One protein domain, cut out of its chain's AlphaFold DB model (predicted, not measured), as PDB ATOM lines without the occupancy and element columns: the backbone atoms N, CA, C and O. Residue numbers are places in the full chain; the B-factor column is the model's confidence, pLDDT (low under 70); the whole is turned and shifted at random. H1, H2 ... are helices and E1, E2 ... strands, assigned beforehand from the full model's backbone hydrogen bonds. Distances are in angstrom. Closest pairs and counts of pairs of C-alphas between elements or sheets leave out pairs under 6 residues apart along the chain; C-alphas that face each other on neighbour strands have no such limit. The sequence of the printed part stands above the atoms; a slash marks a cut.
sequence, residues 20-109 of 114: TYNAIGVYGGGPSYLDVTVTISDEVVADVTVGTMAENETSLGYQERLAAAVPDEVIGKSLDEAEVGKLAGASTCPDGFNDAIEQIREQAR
ATOM      1  N   THR A  20      22.662  12.920 -47.543       88.25
ATOM      2  CA  THR A  20      23.317  13.990 -46.788       88.25
ATOM      3  C   THR A  20      22.412  15.206 -46.801       88.25
ATOM      4  O   THR A  20      22.101  15.741 -47.865       88.25
ATOM      5  N   TYR A  21      22.010  15.633 -45.614       88.50
ATOM      6  CA  TYR A  21      21.135  16.765 -45.379       88.50
ATOM      7  C   TYR A  21      21.933  17.877 -44.721       88.50
ATOM      8  O   TYR A  21      22.747  17.619 -43.840       88.50
ATOM      9  N   ASN A  22      21.696  19.113 -45.141       88.19
ATOM     10  CA  ASN A  22      22.274  20.283 -44.501       88.19
ATOM     11  C   ASN A  22      21.146  21.222 -44.072       88.19
ATOM     12  O   ASN A  22      20.233  21.494 -44.856       88.19
ATOM     13  N   ALA A  23      21.226  21.721 -42.846       87.31
ATOM     14  CA  ALA A  23      20.362  22.768 -42.339       87.31
ATOM     15  C   ALA A  23      21.163  23.801 -41.551       87.31
ATOM     16  O   ALA A  23      22.144  23.493 -40.877       87.31
ATOM     17  N   ILE A  24      20.707  25.049 -41.626       83.81
ATOM     18  CA  ILE A  24      21.317  26.158 -40.903       83.81
ATOM     19  C   ILE A  24      20.422  26.488 -39.717       83.81
ATOM     20  O   ILE A  24      19.331  27.030 -39.883       83.81
ATOM     21  N   GLY A  25      20.928  26.187 -38.530       78.50
ATOM     22  CA  GLY A  25      20.340  26.557 -37.260       78.50
ATOM     23  C   GLY A  25      20.704  27.979 -36.858       78.50
ATOM     24  O   GLY A  25      21.851  28.411 -37.004       78.50
ATOM     25  N   VAL A  26      19.749  28.716 -36.300       72.94
ATOM     26  CA  VAL A  26      19.980  30.070 -35.779       72.94
ATOM     27  C   VAL A  26      19.771  30.075 -34.276       72.94
ATOM     28  O   VAL A  26      18.797  29.520 -33.776       72.94
ATOM     29  N   TYR A  27      20.670  30.719 -33.532       70.62
ATOM     30  CA  TYR A  27      20.561  30.755 -32.078       70.62
ATOM     31  C   TYR A  27      21.044  32.072 -31.460       70.62
ATOM     32  O   TYR A  27      21.739  32.872 -32.080       70.62
ATOM     33  N   GLY A  28      20.654  32.325 -30.206       57.47
ATOM     34  CA  GLY A  28      21.176  33.454 -29.424       57.47
ATOM     35  C   GLY A  28      20.645  34.850 -29.789       57.47
ATOM     36  O   GLY A  28      21.163  35.834 -29.270       57.47
ATOM     37  N   GLY A  29      19.614  34.967 -30.637       56.16
ATOM     38  CA  GLY A  29      18.934  36.242 -30.929       56.16
ATOM     39  C   GLY A  29      19.753  37.270 -31.733       56.16
ATOM     40  O   GLY A  29      19.372  38.438 -31.782       56.16
ATOM     41  N   GLY A  30      20.862  36.854 -32.354       58.19
ATOM     42  CA  GLY A  30      21.730  37.668 -33.219       58.19
ATOM     43  C   GLY A  30      22.186  36.891 -34.467       58.19
ATOM     44  O   GLY A  30      21.671  35.801 -34.702       58.19
ATOM     45  N   PRO A  31      23.147  37.399 -35.272       61.28
ATOM     46  CA  PRO A  31      23.656  36.725 -36.475       61.28
ATOM     47  C   PRO A  31      24.609  35.566 -36.117       61.28
ATOM     48  O   PRO A  31      25.750  35.512 -36.560       61.28
ATOM     49  N   SER A  32      24.180  34.666 -35.231       67.62
ATOM     50  CA  SER A  32      24.915  33.450 -34.881       67.62
ATOM     51  C   SER A  32      24.262  32.271 -35.581       67.62
ATOM     52  O   SER A  32      23.163  31.844 -35.225       67.62
ATOM     53  N   TYR A  33      24.958  31.783 -36.599       75.06
ATOM     54  CA  TYR A  33      24.536  30.674 -37.440       75.06
ATOM     55  C   TYR A  33      25.338  29.421 -37.080       75.06
ATOM     56  O   TYR A  33      26.540  29.497 -36.797       75.06
ATOM     57  N   LEU A  34      24.657  28.281 -37.103       77.12
ATOM     58  CA  LEU A  34      25.222  26.944 -36.997       77.12
ATOM     59  C   LEU A  34      24.868  26.210 -38.291       77.12
ATOM     60  O   LEU A  34      23.693  26.016 -38.573       77.12
ATOM     61  N   ASP A  35      25.857  25.843 -39.092       83.94
ATOM     62  CA  ASP A  35      25.642  24.933 -40.218       83.94
ATOM     63  C   ASP A  35      25.665  23.509 -39.658       83.94
ATOM     64  O   ASP A  35      26.551  23.164 -38.882       83.94
ATOM     65  N   VAL A  36      24.663  22.697 -39.955       85.75
ATOM     66  CA  VAL A  36      24.563  21.330 -39.450       85.75
ATOM     67  C   VAL A  36      24.333  20.426 -40.637       85.75
ATOM     68  O   VAL A  36      23.271  20.422 -41.251       85.75
ATOM     69  N   THR A  37      25.345  19.631 -40.937       87.56
ATOM     70  CA  THR A  37      25.302  18.614 -41.974       87.56
ATOM     71  C   THR A  37      25.136  17.254 -41.314       87.56
ATOM     72  O   THR A  37      25.976  16.855 -40.518       87.56
ATOM     73  N   VAL A  38      24.072  16.531 -41.641       86.50
ATOM     74  CA  VAL A  38      23.801  15.175 -41.150       86.50
ATOM     75  C   VAL A  38      23.798  14.221 -42.333       86.50
ATOM     76  O   VAL A  38      23.116  14.448 -43.331       86.50
ATOM     77  N   THR A  39      24.520  13.119 -42.213       87.81
ATOM     78  CA  THR A  39      24.422  11.986 -43.125       87.81
ATOM     79  C   THR A  39      23.567  10.911 -42.482       87.81
ATOM     80  O   THR A  39      23.890  10.401 -41.410       87.81
ATOM     81  N   ILE A  40      22.484  10.550 -43.158       84.94
ATOM     82  CA  ILE A  40      21.594   9.464 -42.763       84.94
ATOM     83  C   ILE A  40      21.924   8.250 -43.621       84.94
ATOM     84  O   ILE A  40      22.102   8.350 -44.837       84.94
ATOM     85  N   SER A  41      22.049   7.090 -42.990       81.81
ATOM     86  CA  SER A  41      22.210   5.809 -43.672       81.81
ATOM     87  C   SER A  41      21.482   4.743 -42.877       81.81
ATOM     88  O   SER A  41      21.617   4.704 -41.661       81.81
ATOM     89  N   ASP A  42      20.730   3.878 -43.554       78.31
ATOM     90  CA  ASP A  42      19.951   2.822 -42.889       78.31
ATOM     91  C   ASP A  42      18.988   3.386 -41.818       78.31
ATOM     92  O   ASP A  42      18.842   2.827 -40.738       78.31
ATOM     93  N   GLU A  43      18.358   4.536 -42.104       72.56
ATOM     94  CA  GLU A  43      17.399   5.213 -41.206       72.56
ATOM     95  C   GLU A  43      18.007   5.773 -39.896       72.56
ATOM     96  O   GLU A  43      17.289   6.291 -39.037       72.56
ATOM     97  N   VAL A  44      19.337   5.731 -39.753       81.69
ATOM     98  CA  VAL A  44      20.079   6.249 -38.594       81.69
ATOM     99  C   VAL A  44      21.089   7.317 -38.998       81.69
ATOM    100  O   VAL A  44      21.529   7.391 -40.148       81.69
ATOM    101  N   VAL A  45      21.483   8.159 -38.041       85.56
ATOM    102  CA  VAL A  45      22.541   9.151 -38.249       85.56
ATOM    103  C   VAL A  45      23.883   8.429 -38.352       85.56
ATOM    104  O   VAL A  45      24.400   7.895 -37.371       85.56
ATOM    105  N   ALA A  46      24.442   8.399 -39.556       85.81
ATOM    106  CA  ALA A  46      25.740   7.803 -39.842       85.81
ATOM    107  C   ALA A  46      26.889   8.773 -39.555       85.81
ATOM    108  O   ALA A  46      27.935   8.358 -39.062       85.81
ATOM    109  N   ASP A  47      26.682  10.055 -39.853       86.44
ATOM    110  CA  ASP A  47      27.643  11.122 -39.600       86.44
ATOM    111  C   ASP A  47      26.899  12.418 -39.282       86.44
ATOM    112  O   ASP A  47      25.808  12.665 -39.803       86.44
ATOM    113  N   VAL A  48      27.480  13.261 -38.435       85.00
ATOM    114  CA  VAL A  48      27.035  14.643 -38.300       85.00
ATOM    115  C   VAL A  48      28.246  15.546 -38.166       85.00
ATOM    116  O   VAL A  48      29.181  15.293 -37.409       85.00
ATOM    117  N   THR A  49      28.195  16.644 -38.895       83.94
ATOM    118  CA  THR A  49      29.195  17.690 -38.897       83.94
ATOM    119  C   THR A  49      28.499  18.996 -38.575       83.94
ATOM    120  O   THR A  49      27.551  19.393 -39.246       83.94
ATOM    121  N   VAL A  50      28.975  19.686 -37.545       80.81
ATOM    122  CA  VAL A  50      28.454  20.999 -37.164       80.81
ATOM    123  C   VAL A  50      29.484  22.061 -37.545       80.81
ATOM    124  O   VAL A  50      30.544  22.175 -36.931       80.81
ATOM    125  N   GLY A  51      29.174  22.826 -38.586       75.94
ATOM    126  CA  GLY A  51      29.905  23.999 -39.035       75.94
ATOM    127  C   GLY A  51      29.624  25.220 -38.159       75.94
ATOM    128  O   GLY A  51      28.495  25.679 -37.988       75.94
ATOM    129  N   THR A  52      30.688  25.783 -37.604       69.88
ATOM    130  CA  THR A  52      30.635  26.906 -36.667       69.88
ATOM    131  C   THR A  52      30.927  28.217 -37.402       69.88
ATOM    132  O   THR A  52      32.045  28.412 -37.879       69.88
ATOM    133  N   MET A  53      29.948  29.126 -37.500       66.25
ATOM    134  CA  MET A  53      30.112  30.448 -38.137       66.25
ATOM    135  C   MET A  53      30.252  31.600 -37.122       66.25
ATOM    136  O   MET A  53      29.915  32.747 -37.411       66.25
ATOM    137  N   ALA A  54      30.728  31.322 -35.906       63.69
ATOM    138  CA  ALA A  54      30.930  32.363 -34.903       63.69
ATOM    139  C   ALA A  54      31.985  33.398 -35.332       63.69
ATOM    140  O   ALA A  54      33.160  33.084 -35.493       63.69
ATOM    141  N   GLU A  55      31.582  34.670 -35.381       64.94
ATOM    142  CA  GLU A  55      32.501  35.806 -35.547       64.94
ATOM    143  C   GLU A  55      33.321  36.105 -34.272       64.94
ATOM    144  O   GLU A  55      34.308  36.834 -34.320       64.94
ATOM    145  N   ASN A  56      32.917  35.557 -33.117       67.56
ATOM    146  CA  ASN A  56      33.565  35.772 -31.821       67.56
ATOM    147  C   ASN A  56      34.236  34.496 -31.301       67.56
ATOM    148  O   ASN A  56      33.592  33.454 -31.203       67.56
ATOM    149  N   GLU A  57      35.476  34.624 -30.826       70.69
ATOM    150  CA  GLU A  57      36.305  33.551 -30.240       70.69
ATOM    151  C   GLU A  57      35.584  32.803 -29.106       70.69
ATOM    152  O   GLU A  57      35.649  31.581 -28.988       70.69
ATOM    153  N   THR A  58      34.859  33.556 -28.270       70.06
ATOM    154  CA  THR A  58      34.106  32.997 -27.141       70.06
ATOM    155  C   THR A  58      32.956  32.119 -27.629       70.06
ATOM    156  O   THR A  58      32.788  31.016 -27.119       70.06
ATOM    157  N   SER A  59      32.192  32.567 -28.634       69.62
ATOM    158  CA  SER A  59      31.129  31.753 -29.240       69.62
ATOM    159  C   SER A  59      31.701  30.562 -29.999       69.62
ATOM    160  O   SER A  59      31.150  29.474 -29.870       69.62
ATOM    161  N   LEU A  60      32.819  30.735 -30.713       74.56
ATOM    162  CA  LEU A  60      33.496  29.659 -31.436       74.56
ATOM    163  C   LEU A  60      33.835  28.502 -30.490       74.56
ATOM    164  O   LEU A  60      33.438  27.377 -30.750       74.56
ATOM    165  N   GLY A  61      34.440  28.778 -29.331       74.38
ATOM    166  CA  GLY A  61      34.779  27.725 -28.369       74.38
ATOM    167  C   GLY A  61      33.566  26.968 -27.805       74.38
ATOM    168  O   GLY A  61      33.675  25.781 -27.490       74.38
ATOM    169  N   TYR A  62      32.401  27.614 -27.680       74.19
ATOM    170  CA  TYR A  62      31.160  26.920 -27.309       74.19
ATOM    171  C   TYR A  62      30.599  26.101 -28.470       74.19
ATOM    172  O   TYR A  62      30.201  24.956 -28.258       74.19
ATOM    173  N   GLN A  63      30.598  26.668 -29.679       74.19
ATOM    174  CA  GLN A  63      30.140  25.987 -30.884       74.19
ATOM    175  C   GLN A  63      31.014  24.764 -31.193       74.19
ATOM    176  O   GLN A  63      30.462  23.708 -31.448       74.19
ATOM    177  N   GLU A  64      32.342  24.855 -31.089       77.38
ATOM    178  CA  GLU A  64      33.269  23.739 -31.328       77.38
ATOM    179  C   GLU A  64      33.092  22.613 -30.309       77.38
ATOM    180  O   GLU A  64      33.103  21.438 -30.665       77.38
ATOM    181  N   ARG A  65      32.884  22.947 -29.029       78.19
ATOM    182  CA  ARG A  65      32.588  21.930 -28.008       78.19
ATOM    183  C   ARG A  65      31.272  21.222 -28.280       78.19
ATOM    184  O   ARG A  65      31.188  20.017 -28.067       78.19
ATOM    185  N   LEU A  66      30.260  21.962 -28.727       74.12
ATOM    186  CA  LEU A  66      28.978  21.392 -29.119       74.12
ATOM    187  C   LEU A  66      29.160  20.516 -30.364       74.12
ATOM    188  O   LEU A  66      28.806  19.349 -30.334       74.12
ATOM    189  N   ALA A  67      29.820  21.035 -31.396       75.62
ATOM    190  CA  ALA A  67      30.139  20.340 -32.636       75.62
ATOM    191  C   ALA A  67      30.958  19.062 -32.433       75.62
ATOM    192  O   ALA A  67      30.821  18.134 -33.217       75.62
ATOM    193  N   ALA A  68      31.792  19.001 -31.395       80.69
ATOM    194  CA  ALA A  68      32.554  17.807 -31.044       80.69
ATOM    195  C   ALA A  68      31.759  16.809 -30.183       80.69
ATOM    196  O   ALA A  68      32.015  15.611 -30.258       80.69
ATOM    197  N   ALA A  69      30.822  17.279 -29.353       79.00
ATOM    198  CA  ALA A  69      30.034  16.427 -28.457       79.00
ATOM    199  C   ALA A  69      28.777  15.853 -29.126       79.00
ATOM    200  O   ALA A  69      28.397  14.718 -28.869       79.00
ATOM    201  N   VAL A  70      28.140  16.642 -29.988       77.31
ATOM    202  CA  VAL A  70      26.945  16.272 -30.744       77.31
ATOM    203  C   VAL A  70      27.134  14.990 -31.555       77.31
ATOM    204  O   VAL A  70      26.314  14.100 -31.373       77.31
ATOM    205  N   PRO A  71      28.170  14.831 -32.403       78.69
ATOM    206  CA  PRO A  71      28.348  13.610 -33.177       78.69
ATOM    207  C   PRO A  71      28.457  12.367 -32.313       78.69
ATOM    208  O   PRO A  71      27.812  11.376 -32.619       78.69
ATOM    209  N   ASP A  72      29.181  12.420 -31.200       79.69
ATOM    210  CA  ASP A  72      29.282  11.271 -30.293       79.69
ATOM    211  C   ASP A  72      27.927  10.922 -29.645       79.69
ATOM    212  O   ASP A  72      27.629   9.760 -29.381       79.69
ATOM    213  N   GLU A  73      27.072  11.928 -29.438       77.69
ATOM    214  CA  GLU A  73      25.737  11.764 -28.866       77.69
ATOM    215  C   GLU A  73      24.702  11.289 -29.900       77.69
ATOM    216  O   GLU A  73      23.786  10.563 -29.522       77.69
ATOM    217  N   VAL A  74      24.796  11.691 -31.173       78.75
ATOM    218  CA  VAL A  74      23.753  11.419 -32.185       78.75
ATOM    219  C   VAL A  74      24.133  10.355 -33.215       78.75
ATOM    220  O   VAL A  74      23.232   9.757 -33.799       78.75
ATOM    221  N   ILE A  75      25.421  10.073 -33.440       83.31
ATOM    222  CA  ILE A  75      25.851   9.015 -34.367       83.31
ATOM    223  C   ILE A  75      25.355   7.659 -33.852       83.31
ATOM    224  O   ILE A  75      25.557   7.286 -32.697       83.31
ATOM    225  N   GLY A  76      24.695   6.907 -34.730       79.62
ATOM    226  CA  GLY A  76      24.068   5.625 -34.412       79.62
ATOM    227  C   GLY A  76      22.691   5.733 -33.752       79.62
ATOM    228  O   GLY A  76      22.085   4.695 -33.484       79.62
ATOM    229  N   LYS A  77      22.180   6.949 -33.509       81.69
ATOM    230  CA  LYS A  77      20.791   7.187 -33.099       81.69
ATOM    231  C   LYS A  77      19.916   7.517 -34.308       81.69
ATOM    232  O   LYS A  77      20.395   7.966 -35.351       81.69
ATOM    233  N   SER A  78      18.614   7.310 -34.156       79.44
ATOM    234  CA  SER A  78      17.622   7.797 -35.112       79.44
ATOM    235  C   SER A  78      17.586   9.322 -35.096       79.44
ATOM    236  O   SER A  78      17.853   9.942 -34.069       79.44
ATOM    237  N   LEU A  79      17.172   9.939 -36.200       74.62
ATOM    238  CA  LEU A  79      17.023  11.396 -36.273       74.62
ATOM    239  C   LEU A  79      16.005  11.947 -35.247       74.62
ATOM    240  O   LEU A  79      16.108  13.090 -34.814       74.62
ATOM    241  N   ASP A  80      15.065  11.100 -34.813       71.62
ATOM    242  CA  ASP A  80      14.121  11.366 -33.718       71.62
ATOM    243  C   ASP A  80      14.794  11.473 -32.338       71.62
ATOM    244  O   ASP A  80      14.318  12.173 -31.454       71.62
ATOM    245  N   GLU A  81      15.911  10.769 -32.154       73.00
ATOM    246  CA  GLU A  81      16.702  10.753 -30.921       73.00
ATOM    247  C   GLU A  81      17.963  11.625 -31.023       73.00
ATOM    248  O   GLU A  81      18.673  11.812 -30.033       73.00
ATOM    249  N   ALA A  82      18.229  12.191 -32.204       70.56
ATOM    250  CA  ALA A  82      19.322  13.113 -32.487       70.56
ATOM    251  C   ALA A  82      19.043  14.544 -31.975       70.56
ATOM    252  O   ALA A  82      19.565  15.513 -32.516       70.56
ATOM    253  N   GLU A  83      18.215  14.688 -30.939       66.69
ATOM    254  CA  GLU A  83      17.845  15.964 -30.326       66.69
ATOM    255  C   GLU A  83      18.663  16.202 -29.051       66.69
ATOM    256  O   GLU A  83      18.719  15.374 -28.135       66.69
ATOM    257  N   VAL A  84      19.303  17.367 -28.951       65.69
ATOM    258  CA  VAL A  84      20.218  17.671 -27.841       65.69
ATOM    259  C   VAL A  84      19.444  18.395 -26.745       65.69
ATOM    260  O   VAL A  84      19.516  19.610 -26.588       65.69
ATOM    261  N   GLY A  85      18.677  17.627 -25.968       56.38
ATOM    262  CA  GLY A  85      17.640  18.168 -25.079       56.38
ATOM    263  C   GLY A  85      18.106  19.118 -23.965       56.38
ATOM    264  O   GLY A  85      17.301  19.898 -23.460       56.38
ATOM    265  N   LYS A  86      19.382  19.091 -23.556       46.94
ATOM    266  CA  LYS A  86      20.015  20.113 -22.697       46.94
ATOM    267  C   LYS A  86      21.491  19.767 -22.512       46.94
ATOM    268  O   LYS A  86      21.842  19.036 -21.588       46.94
ATOM    269  N   LEU A  87      22.390  20.316 -23.326       48.69
ATOM    270  CA  LEU A  87      23.814  20.311 -22.967       48.69
ATOM    271  C   LEU A  87      24.017  21.269 -21.781       48.69
ATOM    272  O   LEU A  87      24.167  22.477 -21.942       48.69
ATOM    273  N   ALA A  88      23.896  20.712 -20.574       39.72
ATOM    274  CA  ALA A  88      24.409  21.188 -19.287       39.72
ATOM    275  C   ALA A  88      24.652  22.711 -19.127       39.72
ATOM    276  O   ALA A  88      25.742  23.132 -18.744       39.72
ATOM    277  N   GLY A  89      23.625  23.545 -19.331       40.59
ATOM    278  CA  GLY A  89      23.625  24.935 -18.849       40.59
ATOM    279  C   GLY A  89      23.787  26.047 -19.889       40.59
ATOM    280  O   GLY A  89      23.857  27.208 -19.492       40.59
ATOM    281  N   ALA A  90      23.789  25.748 -21.191       49.88
ATOM    282  CA  ALA A  90      23.688  26.783 -22.222       49.88
ATOM    283  C   ALA A  90      22.213  27.045 -22.569       49.88
ATOM    284  O   ALA A  90      21.575  26.226 -23.219       49.88
ATOM    285  N   SER A  91      21.661  28.178 -22.124       53.88
ATOM    286  CA  SER A  91      20.227  28.495 -22.261       53.88
ATOM    287  C   SER A  91      19.727  28.723 -23.695       53.88
ATOM    288  O   SER A  91      18.525  28.875 -23.861       53.88
ATOM    289  N   THR A  92      20.614  28.810 -24.694       58.47
ATOM    290  CA  THR A  92      20.246  29.105 -26.097       58.47
ATOM    291  C   THR A  92      21.164  28.490 -27.156       58.47
ATOM    292  O   THR A  92      20.838  28.560 -28.329       58.47
ATOM    293  N   CYS A  93      22.328  27.927 -26.810       60.44
ATOM    294  CA  CYS A  93      23.219  27.311 -27.808       60.44
ATOM    295  C   CYS A  93      22.683  26.004 -28.428       60.44
ATOM    296  O   CYS A  93      22.850  25.844 -29.635       60.44
ATOM    297  N   PRO A  94      22.060  25.072 -27.673       66.38
ATOM    298  CA  PRO A  94      21.548  23.838 -28.266       66.38
ATOM    299  C   PRO A  94      20.292  24.058 -29.126       66.38
ATOM    300  O   PRO A  94      20.034  23.238 -30.000       66.38
ATOM    301  N   ASP A  95      19.561  25.169 -28.950       73.81
ATOM    302  CA  ASP A  95      18.377  25.496 -29.760       73.81
ATOM    303  C   ASP A  95      18.680  25.556 -31.262       73.81
ATOM    304  O   ASP A  95      17.909  25.029 -32.053       73.81
ATOM    305  N   GLY A  96      19.822  26.129 -31.666       75.19
ATOM    306  CA  GLY A  96      20.183  26.207 -33.087       75.19
ATOM    307  C   GLY A  96      20.424  24.832 -33.703       75.19
ATOM    308  O   GLY A  96      20.028  24.578 -34.833       75.19
ATOM    309  N   PHE A  97      21.030  23.914 -32.952       78.19
ATOM    310  CA  PHE A  97      21.195  22.548 -33.431       78.19
ATOM    311  C   PHE A  97      19.846  21.826 -33.537       78.19
ATOM    312  O   PHE A  97      19.601  21.157 -34.535       78.19
ATOM    313  N   ASN A  98      18.959  21.996 -32.549       79.38
ATOM    314  CA  ASN A  98      17.638  21.366 -32.582       79.38
ATOM    315  C   ASN A  98      16.790  21.875 -33.755       79.38
ATOM    316  O   ASN A  98      16.152  21.075 -34.426       79.38
ATOM    317  N   ASP A  99      16.840  23.181 -34.035       81.81
ATOM    318  CA  ASP A  99      16.192  23.796 -35.199       81.81
ATOM    319  C   ASP A  99      16.706  23.194 -36.518       81.81
ATOM    320  O   ASP A  99      15.926  22.815 -37.390       81.81
ATOM    321  N   ALA A 100      18.023  23.017 -36.641       84.31
ATOM    322  CA  ALA A 100      18.608  22.395 -37.821       84.31
ATOM    323  C   ALA A 100      18.209  20.913 -37.962       84.31
ATOM    324  O   ALA A 100      17.874  20.469 -39.058       84.31
ATOM    325  N   ILE A 101      18.202  20.149 -36.864       82.75
ATOM    326  CA  ILE A 101      17.757  18.748 -36.865       82.75
ATOM    327  C   ILE A 101      16.280  18.632 -37.228       82.75
ATOM    328  O   ILE A 101      15.935  17.748 -38.007       82.75
ATOM    329  N   GLU A 102      15.422  19.521 -36.730       83.50
ATOM    330  CA  GLU A 102      14.004  19.556 -37.094       83.50
ATOM    331  C   GLU A 102      13.835  19.750 -38.610       83.50
ATOM    332  O   GLU A 102      13.161  18.950 -39.259       83.50
ATOM    333  N   GLN A 103      14.551  20.710 -39.206       85.75
ATOM    334  CA  GLN A 103      14.541  20.923 -40.657       85.75
ATOM    335  C   GLN A 103      15.069  19.711 -41.438       85.75
ATOM    336  O   GLN A 103      14.534  19.357 -42.490       85.75
ATOM    337  N   ILE A 104      16.132  19.064 -40.956       84.19
ATOM    338  CA  ILE A 104      16.669  17.848 -41.579       84.19
ATOM    339  C   ILE A 104      15.662  16.709 -41.465       84.19
ATOM    340  O   ILE A 104      15.519  15.936 -42.401       84.19
ATOM    341  N   ARG A 105      14.920  16.627 -40.363       81.12
ATOM    342  CA  ARG A 105      13.871  15.631 -40.154       81.12
ATOM    343  C   ARG A 105      12.732  15.816 -41.121       81.12
ATOM    344  O   ARG A 105      12.280  14.831 -41.687       81.12
ATOM    345  N   GLU A 106      12.308  17.047 -41.367       82.25
ATOM    346  CA  GLU A 106      11.307  17.340 -42.390       82.25
ATOM    347  C   GLU A 106      11.805  17.014 -43.804       82.25
ATOM    348  O   GLU A 106      11.042  16.474 -44.600       82.25
ATOM    349  N   GLN A 107      13.078  17.285 -44.109       80.62
ATOM    350  CA  GLN A 107      13.678  16.976 -45.414       80.62
ATOM    351  C   GLN A 107      13.914  15.477 -45.630       80.62
ATOM    352  O   GLN A 107      13.718  14.973 -46.733       80.62
ATOM    353  N   ALA A 108      14.367  14.779 -44.593       77.50
ATOM    354  CA  ALA A 108      14.656  13.356 -44.628       77.50
ATOM    355  C   ALA A 108      13.387  12.522 -44.524       77.50
ATOM    356  O   ALA A 108      13.369  11.390 -44.997       77.50
ATOM    357  N   ARG A 109      12.319  13.049 -43.914       77.00
ATOM    358  CA  ARG A 109      11.030  12.371 -43.856       77.00
ATOM    359  C   ARG A 109      10.491  12.241 -45.269       77.00
ATOM    360  O   ARG A 109       9.940  13.184 -45.836       77.00
TER     361      ARG A 109
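Overview. This is residues 20 to 109 of the 114 residues of an uncharacterized protein of Rhodococcus sp. ACS1 (UniProt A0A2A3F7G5). A strongly twisted wall of three strands, E1, E2 and E3, has two helices over one face and leaves the other face bare. H1 runs lengthwise over E3 at one edge, while H2 crosses E1 and E2 at a slant, with a long link between the two helices. The printed part has 90 residues with three named strands and two named helices, in the order E1 E2 E3 H1 H2; the sheet's order is E1 - E2 - E3, antiparallel throughout, and the class is mixed, helices and strands. The whole is compact, with a radius of gyration of the C-alphas of 12.1 A, and elongated, spanning 37 by 22 by 17 A.

Arrangement. E1, residues 20 to 26, and E2, residues 33 to 41, form an antiparallel hairpin at 155 degrees, with N 21 and O 38 within hydrogen-bond range at 2.8 A. E2 and E3, residues 44 to 52, form the next hairpin, antiparallel at 161 degrees, with N 37 and O 49 within range at 2.8 A. The three make a meander, each strand the antiparallel neighbour of the one before; E1 and E3 are its edge strands. E3 bends by 52 degrees at residue 47. H1, residues 57 to 74, is on the sheet at a height of 8.2 A, over E3, and runs along the strands, at 3 degrees to E3 on the local plane; their closest C-alphas are those of Val 50 and Ala 67, 4.9 A apart. H2, residues 93 to 108, is on the same face at a height of 6.7 A, over E1 and E2, slantwise to the strands, at 38 degrees to E1 on the local plane; the closest C-alphas of H2 and E1 are those of Gly 25 and Gly 96, 4.2 A apart. With both helices on one face, the arrangement has two layers, sheet and helices. H1, with residues 62 to 66 alone, and H2, with residues 93 to 94 alone, only just touch, with 3 pairs of C-alphas within 8 A, the closest those of Gln 63 and Cys 93, 7.7 A apart. They run the same way at a steep tilt of 47 degrees. Of the O i to N i+4 pairs, 12 of 14 in H1 and 11 of 12 in H2 are within hydrogen-bond range.

Along the chain. E1 begins at C-alpha 20, (23.317, 13.990, -46.788), and is 19.8 A long. E2 is 25.7 A and E3 23.3 A long. H1 is 25.5 A long, from C-alpha 57 at (36.305, 33.551, -30.240). H2 is 23.5 A long and ends at C-alpha 108, (14.656, 13.356, -44.628).

Size, cuts and confidence. The C-alphas farthest apart are those of Asp 42 and Asn 56, 37.3 A. The printed part has no cut. The link from H1 to H2, residues 75 to 92, is long. Mean pLDDT of the printed part is 74.4; residues 28 to 32, 52 to 56, 59 and 83 to 94 are under 70.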